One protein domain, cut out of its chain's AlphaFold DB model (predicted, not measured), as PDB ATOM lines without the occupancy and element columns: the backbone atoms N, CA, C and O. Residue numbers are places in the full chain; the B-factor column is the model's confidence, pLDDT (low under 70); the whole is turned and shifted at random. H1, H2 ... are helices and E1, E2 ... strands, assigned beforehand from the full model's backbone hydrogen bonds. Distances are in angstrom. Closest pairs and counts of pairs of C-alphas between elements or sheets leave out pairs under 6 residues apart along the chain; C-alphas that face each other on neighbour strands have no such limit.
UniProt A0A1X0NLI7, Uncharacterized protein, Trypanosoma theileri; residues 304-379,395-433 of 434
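AT A GLANCE: This is residues 304 to 379 and 395 to 433 of the 434 residues of an uncharacterized protein of Trypanosoma theileri (UniProt A0A1X0NLI7). A small twisted sheet makes one end of the domain, and the long helix H1 runs from it to the other end. H2 and H3 pack on H1 and on each other, each crossing the other two steeply, with H2 beside the strands of the sheet and H3 reaching it at residues 359 to 362, and H4 packs along H1 away from the sheet. The printed part has 115 residues, in the order H1 E1 H2 H3 E2 E3 E4 H4. The antiparallel sheet runs E1 E4 E2 E3; the class is mixed, and the whole is compact, radius of gyration of the C-alphas 14.0 A, spanning 49 by 30 by 25 A.

IN THESE COORDINATES: Start in the sheet with E2, residues 370 to 376, 19.4 A long, from C-alpha 370 at (-19.299, -46.975, 12.285). Beside it find E4, residues 413 to 417, 13.4 A, and E3, 396 to 399; E1 is 332 to 334. Find C-alpha 304 at (8.104, -50.199, 11.795); H1 runs from there to 326, 33.0 A. H2 is 335 to 345, H3 352 to 362, and H4 424 to 431, ending at (-6.290, -54.483, 14.480).

HOW THE PARTS SIT: Look for N 371 and O 416, 2.8 A, between E2 and E4; N 333 and O 415, 2.9 A, between E1 and E4; N 374 and O 398, 3.0 A, between E2 and E3. E1, H2, H3 and E2 form a split strand-helix-strand unit, two strands running the same way with E4 between them, its crossover right-handed. H2 is on the sheet at a height of 11.1 A, over none of its strands; H1 and H3 only graze it. H1 touches H3 with residues 315 to 319 alone, about perpendicular at 86 degrees, the closest C-alphas being those of Leu 315 and Gln 358, 6.1 A. H1 touches H4 at a shallow tilt of 31 degrees, opposite ways, C-alphas 312 and 431 being closest, 6.8 A. Every O i to N i+4 pair is within hydrogen-bond range in H1, H3 and H4, and 6 of 7 in H2.

THE WHOLE: C-alphas 305 and 379 are farthest apart, 48.9 A. Residues 380 to 394 are not printed; C-alphas 379 and 395 stand 11.8 A apart across that cut. The link E3 to E4 is long, 13 residues. Confidence is under 70 at 329, 376 to 379 and 395 to 408.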
ATOM      1  N   GLU A 304       9.353 -49.855  12.489       81.94
ATOM      2  CA  GLU A 304       8.104 -50.199  11.795       81.94
ATOM      3  C   GLU A 304       7.054 -50.768  12.771       81.94
ATOM      4  O   GLU A 304       5.887 -50.370  12.743       81.94
ATOM      5  N   GLU A 305       7.449 -51.643  13.697       83.50
ATOM      6  CA  GLU A 305       6.556 -52.143  14.744       83.50
ATOM      7  C   GLU A 305       6.078 -51.039  15.691       83.50
ATOM      8  O   GLU A 305       4.887 -50.975  16.008       83.50
ATOM      9  N   ILE A 306       6.971 -50.146  16.126       84.19
ATOM     10  CA  ILE A 306       6.634 -49.010  16.991       84.19
ATOM     11  C   ILE A 306       5.632 -48.094  16.283       84.19
ATOM     12  O   ILE A 306       4.604 -47.740  16.867       84.19
ATOM     13  N   THR A 307       5.864 -47.753  15.013       83.75
ATOM     14  CA  THR A 307       4.933 -46.910  14.241       83.75
ATOM     15  C   THR A 307       3.591 -47.604  13.982       83.75
ATOM     16  O   THR A 307       2.548 -46.956  14.113       83.75
ATOM     17  N   LYS A 308       3.563 -48.924  13.737       83.44
ATOM     18  CA  LYS A 308       2.317 -49.720  13.690       83.44
ATOM     19  C   LYS A 308       1.564 -49.689  15.022       83.44
ATOM     20  O   LYS A 308       0.360 -49.428  15.028       83.44
ATOM     21  N   ARG A 309       2.243 -49.901  16.156       84.88
ATOM     22  CA  ARG A 309       1.637 -49.839  17.504       84.88
ATOM     23  C   ARG A 309       1.058 -48.450  17.787       84.88
ATOM     24  O   ARG A 309      -0.124 -48.353  18.103       84.88
ATOM     25  N   GLN A 310       1.825 -47.383  17.551       86.94
ATOM     26  CA  GLN A 310       1.353 -46.000  17.701       86.94
ATOM     27  C   GLN A 310       0.144 -45.692  16.803       86.94
ATOM     28  O   GLN A 310      -0.796 -45.028  17.239       86.94
ATOM     29  N   ARG A 311       0.124 -46.187  15.557       83.56
ATOM     30  CA  ARG A 311      -1.022 -46.023  14.648       83.56
ATOM     31  C   ARG A 311      -2.275 -46.726  15.178       83.56
ATOM     32  O   ARG A 311      -3.345 -46.119  15.159       83.56
ATOM     33  N   ARG A 312      -2.148 -47.962  15.680       85.19
ATOM     34  CA  ARG A 312      -3.253 -48.710  16.311       85.19
ATOM     35  C   ARG A 312      -3.784 -47.977  17.550       85.19
ATOM     36  O   ARG A 312      -4.995 -47.825  17.686       85.19
ATOM     37  N   GLU A 313      -2.906 -47.474  18.417       86.06
ATOM     38  CA  GLU A 313      -3.290 -46.716  19.620       86.06
ATOM     39  C   GLU A 313      -4.032 -45.417  19.291       86.06
ATOM     40  O   GLU A 313      -5.087 -45.161  19.875       86.06
ATOM     41  N   ARG A 314      -3.545 -44.634  18.316       86.62
ATOM     42  CA  ARG A 314      -4.260 -43.442  17.831       86.62
ATOM     43  C   ARG A 314      -5.642 -43.811  17.302       86.62
ATOM     44  O   ARG A 314      -6.623 -43.215  17.725       86.62
ATOM     45  N   LEU A 315      -5.746 -44.839  16.456       87.06
ATOM     46  CA  LEU A 315      -7.020 -45.281  15.879       87.06
ATOM     47  C   LEU A 315      -8.041 -45.701  16.955       87.06
ATOM     48  O   LEU A 315      -9.217 -45.341  16.874       87.06
ATOM     49  N   LEU A 316      -7.589 -46.412  17.992       88.25
ATOM     50  CA  LEU A 316      -8.410 -46.794  19.146       88.25
ATOM     51  C   LEU A 316      -8.824 -45.580  19.984       88.25
ATOM     52  O   LEU A 316      -9.980 -45.499  20.392       88.25
ATOM     53  N   SER A 317      -7.923 -44.615  20.196       88.31
ATOM     54  CA  SER A 317      -8.266 -43.359  20.868       88.31
ATOM     55  C   SER A 317      -9.283 -42.546  20.068       88.31
ATOM     56  O   SER A 317     -10.177 -41.948  20.659       88.31
ATOM     57  N   THR A 318      -9.193 -42.540  18.739       87.31
ATOM     58  CA  THR A 318     -10.150 -41.862  17.855       87.31
ATOM     59  C   THR A 318     -11.512 -42.554  17.883       87.31
ATOM     60  O   THR A 318     -12.537 -41.877  17.929       87.31
ATOM     61  N   TYR A 319     -11.556 -43.888  17.967       87.25
ATOM     62  CA  TYR A 319     -12.794 -44.635  18.214       87.25
ATOM     63  C   TYR A 319     -13.405 -44.324  19.593       87.25
ATOM     64  O   TYR A 319     -14.604 -44.043  19.691       87.25
ATOM     65  N   ASP A 320     -12.592 -44.322  20.653       86.75
ATOM     66  CA  ASP A 320     -13.037 -43.973  22.007       86.75
ATOM     67  C   ASP A 320     -13.543 -42.512  22.066       86.75
ATOM     68  O   ASP A 320     -14.543 -42.236  22.731       86.75
ATOM     69  N   LEU A 321     -12.935 -41.600  21.292       86.62
ATOM     70  CA  LEU A 321     -13.348 -40.200  21.133       86.62
ATOM     71  C   LEU A 321     -14.667 -40.047  20.349       86.62
ATOM     72  O   LEU A 321     -15.549 -39.298  20.766       86.62
ATOM     73  N   VAL A 322     -14.867 -40.791  19.253       86.56
ATOM     74  CA  VAL A 322     -16.176 -40.857  18.566       86.56
ATOM     75  C   VAL A 322     -17.254 -41.327  19.546       86.56
ATOM     76  O   VAL A 322     -18.346 -40.754  19.608       86.56
ATOM     77  N   ARG A 323     -16.942 -42.340  20.364       85.50
ATOM     78  CA  ARG A 323     -17.857 -42.880  21.373       85.50
ATOM     79  C   ARG A 323     -18.137 -41.885  22.507       85.50
ATOM     80  O   ARG A 323     -19.281 -41.828  22.957       85.50
ATOM     81  N   SER A 324     -17.163 -41.082  22.945       86.31
ATOM     82  CA  SER A 324     -17.378 -40.048  23.970       86.31
ATOM     83  C   SER A 324     -18.187 -38.859  23.444       86.31
ATOM     84  O   SER A 324     -19.092 -38.399  24.138       86.31
ATOM     85  N   VAL A 325     -17.938 -38.405  22.209       84.88
ATOM     86  CA  VAL A 325     -18.672 -37.286  21.581       84.88
ATOM     87  C   VAL A 325     -20.132 -37.655  21.279       84.88
ATOM     88  O   VAL A 325     -21.043 -36.850  21.497       84.88
ATOM     89  N   LEU A 326     -20.395 -38.890  20.837       81.31
ATOM     90  CA  LEU A 326     -21.759 -39.429  20.709       81.31
ATOM     91  C   LEU A 326     -22.405 -39.728  22.079       81.31
ATOM     92  O   LEU A 326     -23.635 -39.703  22.224       81.31
ATOM     93  N   GLY A 327     -21.577 -39.997  23.088       80.62
ATOM     94  CA  GLY A 327     -21.973 -40.329  24.451       80.62
ATOM     95  C   GLY A 327     -22.856 -41.574  24.535       80.62
ATOM     96  O   GLY A 327     -23.038 -42.335  23.585       80.62
ATOM     97  N   GLU A 328     -23.503 -41.782  25.678       73.06
ATOM     98  CA  GLU A 328     -24.348 -42.964  25.897       73.06
ATOM     99  C   GLU A 328     -25.703 -42.921  25.179       73.06
ATOM    100  O   GLU A 328     -26.464 -43.881  25.265       73.06
ATOM    101  N   THR A 329     -26.033 -41.853  24.447       64.88
ATOM    102  CA  THR A 329     -27.422 -41.627  24.000       64.88
ATOM    103  C   THR A 329     -27.609 -41.329  22.517       64.88
ATOM    104  O   THR A 329     -28.734 -41.450  22.035       64.88
ATOM    105  N   ARG A 330     -26.551 -40.979  21.774       75.38
ATOM    106  CA  ARG A 330     -26.635 -40.719  20.330       75.38
ATOM    107  C   ARG A 330     -26.043 -41.887  19.546       75.38
ATOM    108  O   ARG A 330     -25.003 -42.433  19.906       75.38
ATOM    109  N   SER A 331     -26.724 -42.285  18.481       80.31
ATOM    110  CA  SER A 331     -26.252 -43.273  17.500       80.31
ATOM    111  C   SER A 331     -26.069 -42.664  16.110       80.31
ATOM    112  O   SER A 331     -25.657 -43.371  15.203       80.31
ATOM    113  N   LEU A 332     -26.375 -41.375  15.941       82.69
ATOM    114  CA  LEU A 332     -26.296 -40.618  14.695       82.69
ATOM    115  C   LEU A 332     -25.727 -39.227  14.994       82.69
ATOM    116  O   LEU A 332     -26.107 -38.610  15.994       82.69
ATOM    117  N   CYS A 333     -24.839 -38.732  14.134       82.56
ATOM    118  CA  CYS A 333     -24.311 -37.373  14.184       82.56
ATOM    119  C   CYS A 333     -23.936 -36.882  12.781       82.56
ATOM    120  O   CYS A 333     -23.548 -37.666  11.920       82.56
ATOM    121  N   ASN A 334     -24.040 -35.574  12.564       85.62
ATOM    122  CA  ASN A 334     -23.516 -34.914  11.376       85.62
ATOM    123  C   ASN A 334     -21.979 -34.877  11.433       85.62
ATOM    124  O   ASN A 334     -21.411 -34.539  12.475       85.62
ATOM    125  N   MET A 335     -21.316 -35.215  10.329       81.88
ATOM    126  CA  MET A 335     -19.866 -35.381  10.292       81.88
ATOM    127  C   MET A 335     -19.116 -34.061  10.516       81.88
ATOM    128  O   MET A 335     -18.178 -34.014  11.314       81.88
ATOM    129  N   GLY A 336     -19.570 -32.968   9.895       80.06
ATOM    130  CA  GLY A 336     -19.014 -31.630  10.094       80.06
ATOM    131  C   GLY A 336     -19.097 -31.151  11.548       80.06
ATOM    132  O   GLY A 336     -18.193 -30.463  12.029       80.06
ATOM    133  N   VAL A 337     -20.139 -31.547  12.290       80.88
ATOM    134  CA  VAL A 337     -20.261 -31.277  13.736       80.88
ATOM    135  C   VAL A 337     -19.367 -32.205  14.562       80.88
ATOM    136  O   VAL A 337     -18.680 -31.725  15.464       80.88
ATOM    137  N   LEU A 338     -19.350 -33.503  14.245       85.06
ATOM    138  CA  LEU A 338     -18.535 -34.507  14.932       85.06
ATOM    139  C   LEU A 338     -17.049 -34.135  14.883       85.06
ATOM    140  O   LEU A 338     -16.418 -34.052  15.930       85.06
ATOM    141  N   ILE A 339     -16.513 -33.816  13.704       85.12
ATOM    142  CA  ILE A 339     -15.095 -33.468  13.521       85.12
ATOM    143  C   ILE A 339     -14.725 -32.197  14.296       85.12
ATOM    144  O   ILE A 339     -13.696 -32.172  14.966       85.12
ATOM    145  N   LYS A 340     -15.580 -31.163  14.295       83.75
ATOM    146  CA  LYS A 340     -15.362 -29.940  15.096       83.75
ATOM    147  C   LYS A 340     -15.315 -30.239  16.602       83.75
ATOM    148  O   LYS A 340     -14.513 -29.644  17.315       83.75
ATOM    149  N   GLN A 341     -16.142 -31.168  17.086       83.38
ATOM    150  CA  GLN A 341     -16.131 -31.600  18.489       83.38
ATOM    151  C   GLN A 341     -14.946 -32.514  18.818       83.38
ATOM    152  O   GLN A 341     -14.375 -32.382  19.897       83.38
ATOM    153  N   MET A 342     -14.542 -33.387  17.892       85.00
ATOM    154  CA  MET A 342     -13.361 -34.234  18.035       85.00
ATOM    155  C   MET A 342     -12.083 -33.400  18.070       85.00
ATOM    156  O   MET A 342     -11.305 -33.585  18.992       85.00
ATOM    157  N   MET A 343     -11.891 -32.431  17.165       84.75
ATOM    158  CA  MET A 343     -10.740 -31.512  17.209       84.75
ATOM    159  C   MET A 343     -10.644 -30.775  18.552       84.75
ATOM    160  O   MET A 343      -9.570 -30.708  19.136       84.75
ATOM    161  N   ALA A 344     -11.768 -30.287  19.089       83.12
ATOM    162  CA  ALA A 344     -11.802 -29.589  20.379       83.12
ATOM    163  C   ALA A 344     -11.555 -30.495  21.608       83.12
ATOM    164  O   ALA A 344     -11.341 -29.981  22.705       83.12
ATOM    165  N   GLN A 345     -11.628 -31.819  21.450       82.31
ATOM    166  CA  GLN A 345     -11.424 -32.813  22.514       82.31
ATOM    167  C   GLN A 345     -10.219 -33.733  22.250       82.31
ATOM    168  O   GLN A 345      -9.951 -34.633  23.051       82.31
ATOM    169  N   ASN A 346      -9.500 -33.539  21.141       82.31
ATOM    170  CA  ASN A 346      -8.372 -34.381  20.775       82.31
ATOM    171  C   ASN A 346      -7.184 -34.110  21.709       82.31
ATOM    172  O   ASN A 346      -6.951 -32.984  22.138       82.31
ATOM    173  N   ARG A 347      -6.427 -35.163  22.017       76.62
ATOM    174  CA  ARG A 347      -5.183 -35.102  22.799       76.62
ATOM    175  C   ARG A 347      -3.921 -35.164  21.940       76.62
ATOM    176  O   ARG A 347      -2.833 -34.984  22.473       76.62
ATOM    177  N   PHE A 348      -4.062 -35.475  20.653       75.00
ATOM    178  CA  PHE A 348      -2.948 -35.703  19.730       75.00
ATOM    179  C   PHE A 348      -2.689 -34.534  18.770       75.00
ATOM    180  O   PHE A 348      -1.842 -34.674  17.893       75.00
ATOM    181  N   ASP A 349      -3.426 -33.425  18.910       76.12
ATOM    182  CA  ASP A 349      -3.381 -32.259  18.015       76.12
ATOM    183  C   ASP A 349      -3.445 -32.636  16.516       76.12
ATOM    184  O   ASP A 349      -2.839 -31.990  15.665       76.12
ATOM    185  N   ASP A 350      -4.173 -33.713  16.175       80.06
ATOM    186  CA  ASP A 350      -4.333 -34.129  14.780       80.06
ATOM    187  C   ASP A 350      -5.210 -33.130  14.015       80.06
ATOM    188  O   ASP A 350      -6.347 -32.844  14.408       80.06
ATOM    189  N   ASP A 351      -4.693 -32.682  12.870       81.88
ATOM    190  CA  ASP A 351      -5.418 -31.880  11.891       81.88
ATOM    191  C   ASP A 351      -6.709 -32.565  11.418       81.88
ATOM    192  O   ASP A 351      -6.838 -33.794  11.398       81.88
ATOM    193  N   MET A 352      -7.647 -31.753  10.928       78.38
ATOM    194  CA  MET A 352      -8.922 -32.210  10.372       78.38
ATOM    195  C   MET A 352      -8.771 -33.346   9.341       78.38
ATOM    196  O   MET A 352      -9.527 -34.316   9.380       78.38
ATOM    197  N   GLU A 353      -7.790 -33.247   8.442       79.69
ATOM    198  CA  GLU A 353      -7.518 -34.252   7.403       79.69
ATOM    199  C   GLU A 353      -7.049 -35.588   7.997       79.69
ATOM    200  O   GLU A 353      -7.465 -36.657   7.547       79.69
ATOM    201  N   ARG A 354      -6.242 -35.548   9.065       82.31
ATOM    202  CA  ARG A 354      -5.781 -36.751   9.773       82.31
ATOM    203  C   ARG A 354      -6.921 -37.421  10.528       82.31
ATOM    204  O   ARG A 354      -7.047 -38.641  10.459       82.31
ATOM    205  N   LEU A 355      -7.782 -36.644  11.187       82.94
ATOM    206  CA  LEU A 355      -8.992 -37.167  11.833       82.94
ATOM    207  C   LEU A 355      -9.951 -37.801  10.817       82.94
ATOM    208  O   LEU A 355     -10.485 -38.877  11.083       82.94
ATOM    209  N   LEU A 356     -10.125 -37.193   9.638       82.75
ATOM    210  CA  LEU A 356     -10.889 -37.776   8.528       82.75
ATOM    211  C   LEU A 356     -10.281 -39.092   8.042       82.75
ATOM    212  O   LEU A 356     -11.003 -40.075   7.902       82.75
ATOM    213  N   GLN A 357      -8.962 -39.150   7.842       83.56
ATOM    214  CA  GLN A 357      -8.264 -40.366   7.420       83.56
ATOM    215  C   GLN A 357      -8.355 -41.489   8.476       83.56
ATOM    216  O   GLN A 357      -8.538 -42.665   8.137       83.56
ATOM    217  N   GLN A 358      -8.277 -41.145   9.766       84.81
ATOM    218  CA  GLN A 358      -8.508 -42.071  10.881       84.81
ATOM    219  C   GLN A 358      -9.966 -42.567  10.920       84.81
ATOM    220  O   GLN A 358     -10.199 -43.764  11.062       84.81
ATOM    221  N   LEU A 359     -10.962 -41.696  10.722       84.38
ATOM    222  CA  LEU A 359     -12.365 -42.115  10.604       84.38
ATOM    223  C   LEU A 359     -12.604 -43.009   9.380       84.38
ATOM    224  O   LEU A 359     -13.256 -44.042   9.497       84.38
ATOM    225  N   ALA A 360     -12.043 -42.650   8.225       83.94
ATOM    226  CA  ALA A 360     -12.140 -43.427   6.991       83.94
ATOM    227  C   ALA A 360     -11.550 -44.835   7.156       83.94
ATOM    228  O   ALA A 360     -12.081 -45.796   6.606       83.94
ATOM    229  N   SER A 361     -10.468 -44.973   7.933       84.56
ATOM    230  CA  SER A 361      -9.914 -46.283   8.288       84.56
ATOM    231  C   SER A 361     -10.771 -47.019   9.320       84.56
ATOM    232  O   SER A 361     -11.001 -48.207   9.131       84.56
ATOM    233  N   LEU A 362     -11.337 -46.349  10.332       83.94
ATOM    234  CA  LEU A 362     -12.276 -46.980  11.275       83.94
ATOM    235  C   LEU A 362     -13.507 -47.585  10.580       83.94
ATOM    236  O   LEU A 362     -13.896 -48.703  10.914       83.94
ATOM    237  N   VAL A 363     -14.073 -46.891   9.589       84.31
ATOM    238  CA  VAL A 363     -15.237 -47.347   8.798       84.31
ATOM    239  C   VAL A 363     -14.965 -48.655   8.039       84.31
ATOM    240  O   VAL A 363     -15.902 -49.390   7.741       84.31
ATOM    241  N   LYS A 364     -13.698 -48.997   7.760       82.94
ATOM    242  CA  LYS A 364     -13.336 -50.268   7.100       82.94
ATOM    243  C   LYS A 364     -13.498 -51.489   8.011       82.94
ATOM    244  O   LYS A 364     -13.660 -52.593   7.498       82.94
ATOM    245  N   TYR A 365     -13.475 -51.311   9.335       81.75
ATOM    246  CA  TYR A 365     -13.662 -52.402  10.295       81.75
ATOM    247  C   TYR A 365     -15.122 -52.460  10.741       81.75
ATOM    248  O   TYR A 365     -15.620 -51.553  11.414       81.75
ATOM    249  N   ASN A 366     -15.797 -53.568  10.435       76.62
ATOM    250  CA  ASN A 366     -17.185 -53.814  10.841       76.62
ATOM    251  C   ASN A 366     -17.347 -53.817  12.377       76.62
ATOM    252  O   ASN A 366     -18.398 -53.471  12.911       76.62
ATOM    253  N   GLU A 367     -16.280 -54.162  13.099       82.12
ATOM    254  CA  GLU A 367     -16.168 -54.180  14.558       82.12
ATOM    255  C   GLU A 367     -16.225 -52.784  15.196       82.12
ATOM    256  O   GLU A 367     -16.517 -52.667  16.391       82.12
ATOM    257  N   SER A 368     -15.967 -51.725  14.419       79.56
ATOM    258  CA  SER A 368     -16.179 -50.343  14.859       79.56
ATOM    259  C   SER A 368     -17.670 -50.005  14.967       79.56
ATOM    260  O   SER A 368     -18.042 -49.125  15.739       79.56
ATOM    261  N   GLY A 369     -18.532 -50.690  14.203       79.81
ATOM    262  CA  GLY A 369     -19.949 -50.353  14.044       79.81
ATOM    263  C   GLY A 369     -20.203 -48.952  13.472       79.81
ATOM    264  O   GLY A 369     -21.317 -48.441  13.592       79.81
ATOM    265  N   ILE A 370     -19.186 -48.304  12.889       84.06
ATOM    266  CA  ILE A 370     -19.299 -46.975  12.285       84.06
ATOM    267  C   ILE A 370     -19.721 -47.129  10.822       84.06
ATOM    268  O   ILE A 370     -18.997 -47.697  10.012       84.06
ATOM    269  N   ILE A 371     -20.885 -46.581  10.483       81.69
ATOM    270  CA  ILE A 371     -21.440 -46.559   9.126       81.69
ATOM    271  C   ILE A 371     -21.640 -45.099   8.722       81.69
ATOM    272  O   ILE A 371     -22.079 -44.285   9.534       81.69
ATOM    273  N   VAL A 372     -21.315 -44.754   7.480       83.75
ATOM    274  CA  VAL A 372     -21.309 -43.368   6.999       83.75
ATOM    275  C   VAL A 372     -22.164 -43.243   5.748       83.75
ATOM    276  O   VAL A 372     -22.037 -44.037   4.817       83.75
ATOM    277  N   TYR A 373     -23.031 -42.235   5.744       80.19
ATOM    278  CA  TYR A 373     -24.036 -42.001   4.716       80.19
ATOM    279  C   TYR A 373     -23.939 -40.565   4.196       80.19
ATOM    280  O   TYR A 373     -23.909 -39.634   5.001       80.19
ATOM    281  N   ALA A 374     -23.965 -40.364   2.878       78.19
ATOM    282  CA  ALA A 374     -24.308 -39.063   2.303       78.19
ATOM    283  C   ALA A 374     -25.828 -38.894   2.284       78.19
ATOM    284  O   ALA A 374     -26.567 -39.840   1.994       78.19
ATOM    285  N   LEU A 375     -26.272 -37.670   2.550       70.88
ATOM    286  CA  LEU A 375     -27.566 -37.172   2.112       70.88
ATOM    287  C   LEU A 375     -27.353 -36.442   0.781       70.88
ATOM    288  O   LEU A 375     -26.995 -35.267   0.773       70.88
ATOM    289  N   ASP A 376     -27.565 -37.140  -0.335       63.62
ATOM    290  CA  ASP A 376     -27.727 -36.464  -1.624       63.62
ATOM    291  C   ASP A 376     -29.097 -35.768  -1.629       63.62
ATOM    292  O   ASP A 376     -30.141 -36.427  -1.692       63.62
ATOM    293  N   GLU A 377     -29.099 -34.437  -1.561       56.47
ATOM    294  CA  GLU A 377     -30.239 -33.638  -2.003       56.47
ATOM    295  C   GLU A 377     -30.208 -33.610  -3.539       56.47
ATOM    296  O   GLU A 377     -29.331 -32.988  -4.136       56.47
ATOM    297  N   GLU A 378     -31.132 -34.318  -4.197       48.38
ATOM    298  CA  GLU A 378     -31.294 -34.171  -5.648       48.38
ATOM    299  C   GLU A 378     -31.852 -32.772  -5.945       48.38
ATOM    300  O   GLU A 378     -33.033 -32.502  -5.716       48.38
ATOM    301  N   GLU A 379     -31.007 -31.884  -6.478       46.47
ATOM    302  CA  GLU A 379     -31.480 -30.689  -7.175       46.47
ATOM    303  C   GLU A 379     -32.313 -31.132  -8.387       46.47
ATOM    304  O   GLU A 379     -31.787 -31.595  -9.401       46.47
ATOM    305  N   LEU A 395     -34.414 -39.872  -0.418       44.66
ATOM    306  CA  LEU A 395     -33.079 -39.787   0.170       44.66
ATOM    307  C   LEU A 395     -32.243 -40.989  -0.295       44.66
ATOM    308  O   LEU A 395     -32.360 -42.095   0.243       44.66
ATOM    309  N   LYS A 396     -31.404 -40.772  -1.310       50.28
ATOM    310  CA  LYS A 396     -30.466 -41.769  -1.828       50.28
ATOM    311  C   LYS A 396     -29.301 -41.901  -0.855       50.28
ATOM    312  O   LYS A 396     -28.317 -41.175  -0.923       50.28
ATOM    313  N   ILE A 397     -29.430 -42.857   0.061       54.03
ATOM    314  CA  ILE A 397     -28.364 -43.236   0.987       54.03
ATOM    315  C   ILE A 397     -27.225 -43.866   0.177       54.03
ATOM    316  O   ILE A 397     -27.337 -45.003  -0.285       54.03
ATOM    317  N   ARG A 398     -26.122 -43.131   0.016       58.41
ATOM    318  CA  ARG A 398     -24.869 -43.637  -0.561       58.41
ATOM    319  C   ARG A 398     -23.820 -43.832   0.532       58.41
ATOM    320  O   ARG A 398     -23.690 -42.995   1.424       58.41
ATOM    321  N   ASN A 399     -23.061 -44.923   0.434       57.81
ATOM    322  CA  ASN A 399     -21.833 -45.101   1.209       57.81
ATOM    323  C   ASN A 399     -20.780 -44.126   0.665       57.81
ATOM    324  O   ASN A 399     -20.564 -44.077  -0.545       57.81
ATOM    325  N   VAL A 400     -20.139 -43.362   1.549       63.16
ATOM    326  CA  VAL A 400     -19.204 -42.287   1.177       63.16
ATOM    327  C   VAL A 400     -17.781 -42.687   1.518       63.16
ATOM    328  O   VAL A 400     -17.516 -43.105   2.646       63.16
ATOM    329  N   ASP A 401     -16.855 -42.499   0.578       66.31
ATOM    330  CA  ASP A 401     -15.431 -42.547   0.895       66.31
ATOM    331  C   ASP A 401     -14.996 -41.216   1.526       66.31
ATOM    332  O   ASP A 401     -14.880 -40.184   0.863       66.31
ATOM    333  N   LEU A 402     -14.767 -41.248   2.839       64.06
ATOM    334  CA  LEU A 402     -14.372 -40.085   3.633       64.06
ATOM    335  C   LEU A 402     -12.988 -39.524   3.290       64.06
ATOM    336  O   LEU A 402     -12.660 -38.431   3.747       64.06
ATOM    337  N   THR A 403     -12.171 -40.238   2.511       61.88
ATOM    338  CA  THR A 403     -10.821 -39.778   2.149       61.88
ATOM    339  C   THR A 403     -10.806 -38.601   1.167       61.88
ATOM    340  O   THR A 403      -9.770 -37.953   1.027       61.88
ATOM    341  N   HIS A 404     -11.942 -38.284   0.533       59.12
ATOM    342  CA  HIS A 404     -12.057 -37.222  -0.475       59.12
ATOM    343  C   HIS A 404     -13.112 -36.140  -0.161       59.12
ATOM    344  O   HIS A 404     -13.351 -35.268  -0.995       59.12
ATOM    345  N   CYS A 405     -13.738 -36.153   1.022       63.06
ATOM    346  CA  CYS A 405     -14.760 -35.164   1.390       63.06
ATOM    347  C   CYS A 405     -14.165 -33.788   1.730       63.06
ATOM    348  O   CYS A 405     -13.293 -33.674   2.593       63.06
ATOM    349  N   THR A 406     -14.705 -32.721   1.137       62.84
ATOM    350  CA  THR A 406     -14.365 -31.340   1.507       62.84
ATOM    351  C   THR A 406     -15.193 -30.849   2.699       62.84
ATOM    352  O   THR A 406     -16.212 -31.429   3.076       62.84
ATOM    353  N   LEU A 407     -14.789 -29.714   3.282       63.84
ATOM    354  CA  LEU A 407     -15.471 -29.075   4.418       63.84
ATOM    355  C   LEU A 407     -16.972 -28.803   4.206       63.84
ATOM    356  O   LEU A 407     -17.692 -28.719   5.195       63.84
ATOM    357  N   ARG A 408     -17.429 -28.643   2.955       62.03
ATOM    358  CA  ARG A 408     -18.850 -28.418   2.629       62.03
ATOM    359  C   ARG A 408     -19.636 -29.724   2.541       62.03
ATOM    360  O   ARG A 408     -20.773 -29.774   2.993       62.03
ATOM    361  N   ASP A 409     -19.011 -30.780   2.033       71.44
ATOM    362  CA  ASP A 409     -19.648 -32.091   1.853       71.44
ATOM    363  C   ASP A 409     -19.901 -32.765   3.212       71.44
ATOM    364  O   ASP A 409     -20.871 -33.487   3.408       71.44
ATOM    365  N   LEU A 410     -19.067 -32.475   4.213       71.06
ATOM    366  CA  LEU A 410     -19.216 -33.022   5.567       71.06
ATOM    367  C   LEU A 410     -20.466 -32.526   6.306       71.06
ATOM    368  O   LEU A 410     -20.881 -33.169   7.273       71.06
ATOM    369  N   ASP A 411     -21.076 -31.426   5.860       73.19
ATOM    370  CA  ASP A 411     -22.345 -30.947   6.408       73.19
ATOM    371  C   ASP A 411     -23.555 -31.734   5.840       73.19
ATOM    372  O   ASP A 411     -24.597 -31.749   6.496       73.19
ATOM    373  N   SER A 412     -23.425 -32.474   4.723       77.75
ATOM    374  CA  SER A 412     -24.443 -33.431   4.230       77.75
ATOM    375  C   SER A 412     -24.167 -34.894   4.619       77.75
ATOM    376  O   SER A 412     -25.033 -35.759   4.459       77.75
ATOM    377  N   VAL A 413     -22.994 -35.196   5.188       81.25
ATOM    378  CA  VAL A 413     -22.622 -36.550   5.629       81.25
ATOM    379  C   VAL A 413     -23.071 -36.830   7.070       81.25
ATOM    380  O   VAL A 413     -22.767 -36.091   8.012       81.25
ATOM    381  N   LEU A 414     -23.751 -37.961   7.265       82.12
ATOM    382  CA  LEU A 414     -24.137 -38.505   8.565       82.12
ATOM    383  C   LEU A 414     -23.273 -39.716   8.934       82.12
ATOM    384  O   LEU A 414     -23.195 -40.692   8.188       82.12
ATOM    385  N   LEU A 415     -22.703 -39.696  10.138       86.19
ATOM    386  CA  LEU A 415     -22.107 -40.861  10.782       86.19
ATOM    387  C   LEU A 415     -23.131 -41.525  11.705       86.19
ATOM    388  O   LEU A 415     -23.737 -40.875  12.563       86.19
ATOM    389  N   ARG A 416     -23.283 -42.841  11.568       84.38
ATOM    390  CA  ARG A 416     -24.044 -43.715  12.457       84.38
ATOM    391  C   ARG A 416     -23.095 -44.633  13.221       84.38
ATOM    392  O   ARG A 416     -22.281 -45.309  12.612       84.38
ATOM    393  N   LEU A 417     -23.261 -44.714  14.538       85.50
ATOM    394  CA  LEU A 417     -22.635 -45.732  15.381       85.50
ATOM    395  C   LEU A 417     -23.691 -46.777  15.763       85.50
ATOM    396  O   LEU A 417     -24.555 -46.517  16.609       85.50
ATOM    397  N   ASP A 418     -23.628 -47.955  15.145       82.31
ATOM    398  CA  ASP A 418     -24.395 -49.118  15.581       82.31
ATOM    399  C   ASP A 418     -23.725 -49.788  16.786       82.31
ATOM    400  O   ASP A 418     -22.619 -50.313  16.720       82.31
ATOM    401  N   ARG A 419     -24.428 -49.795  17.916       79.50
ATOM    402  CA  ARG A 419     -23.892 -50.243  19.207       79.50
ATOM    403  C   ARG A 419     -23.923 -51.754  19.395       79.50
ATOM    404  O   ARG A 419     -23.338 -52.241  20.359       79.50
ATOM    405  N   HIS A 420     -24.619 -52.476  18.520       76.81
ATOM    406  CA  HIS A 420     -24.688 -53.934  18.560       76.81
ATOM    407  C   HIS A 420     -23.472 -54.571  17.868       76.81
ATOM    408  O   HIS A 420     -22.973 -55.599  18.330       76.81
ATOM    409  N   SER A 421     -22.951 -53.926  16.821       78.44
ATOM    410  CA  SER A 421     -21.671 -54.261  16.183       78.44
ATOM    411  C   SER A 421     -20.461 -53.619  16.882       78.44
ATOM    412  O   SER A 421     -19.471 -54.316  17.117       78.44
ATOM    413  N   ALA A 422     -20.554 -52.344  17.289       81.62
ATOM    414  CA  ALA A 422     -19.444 -51.567  17.856       81.62
ATOM    415  C   ALA A 422     -18.878 -52.127  19.177       81.62
ATOM    416  O   ALA A 422     -19.436 -51.919  20.265       81.62
ATOM    417  N   SER A 423     -17.702 -52.757  19.113       83.44
ATOM    418  CA  SER A 423     -16.994 -53.279  20.284       83.44
ATOM    419  C   SER A 423     -15.497 -52.995  20.225       83.44
ATOM    420  O   SER A 423     -14.781 -53.521  19.379       83.44
ATOM    421  N   ARG A 424     -15.007 -52.244  21.219       84.06
ATOM    422  CA  ARG A 424     -13.587 -51.895  21.391       84.06
ATOM    423  C   ARG A 424     -12.680 -53.129  21.436       84.06
ATOM    424  O   ARG A 424     -11.603 -53.115  20.856       84.06
ATOM    425  N   ALA A 425     -13.125 -54.199  22.097       83.25
ATOM    426  CA  ALA A 425     -12.367 -55.446  22.204       83.25
ATOM    427  C   ALA A 425     -12.326 -56.216  20.873       83.25
ATOM    428  O   ALA A 425     -11.289 -56.762  20.513       83.25
ATOM    429  N   LYS A 426     -13.429 -56.221  20.106       84.56
ATOM    430  CA  LYS A 426     -13.437 -56.824  18.763       84.56
ATOM    431  C   LYS A 426     -12.571 -56.017  17.793       84.56
ATOM    432  O   LYS A 426     -11.782 -56.614  17.074       84.56
ATOM    433  N   LEU A 427     -12.657 -54.685  17.841       85.12
ATOM    434  CA  LEU A 427     -11.832 -53.775  17.046       85.12
ATOM    435  C   LEU A 427     -10.337 -53.937  17.365       85.12
ATOM    436  O   LEU A 427      -9.531 -54.042  16.451       85.12
ATOM    437  N   TYR A 428      -9.965 -54.044  18.645       85.69
ATOM    438  CA  TYR A 428      -8.587 -54.335  19.056       85.69
ATOM    439  C   TYR A 428      -8.081 -55.664  18.474       85.69
ATOM    440  O   TYR A 428      -6.998 -55.711  17.895       85.69
ATOM    441  N   ASN A 429      -8.892 -56.723  18.549       84.12
ATOM    442  CA  ASN A 429      -8.545 -58.032  17.992       84.12
ATOM    443  C   ASN A 429      -8.489 -58.030  16.452       84.12
ATOM    444  O   ASN A 429      -7.706 -58.783  15.880       84.12
ATOM    445  N   ALA A 430      -9.297 -57.207  15.775       81.06
ATOM    446  CA  ALA A 430      -9.214 -57.011  14.328       81.06
ATOM    447  C   ALA A 430      -7.899 -56.308  13.946       81.06
ATOM    448  O   ALA A 430      -7.169 -56.806  13.096       81.06
ATOM    449  N   LEU A 431      -7.538 -55.239  14.664       82.81
ATOM    450  CA  LEU A 431      -6.290 -54.483  14.480       82.81
ATOM    451  C   LEU A 431      -5.014 -55.251  14.866       82.81
ATOM    452  O   LEU A 431      -3.920 -54.798  14.548       82.81
ATOM    453  N   GLN A 432      -5.126 -56.379  15.575       81.44
ATOM    454  CA  GLN A 432      -4.007 -57.293  15.841       81.44
ATOM    455  C   GLN A 432      -3.785 -58.335  14.733       81.44
ATOM    456  O   GLN A 432      -2.722 -58.951  14.703       81.44
ATOM    457  N   ARG A 433      -4.772 -58.566  13.856       76.75
ATOM    458  CA  ARG A 433      -4.694 -59.540  12.746       76.75
ATOM    459  C   ARG A 433      -4.137 -58.941  11.449       76.75
ATOM    460  O   ARG A 433      -3.959 -59.678  10.483       76.75
TER     461      ARG A 433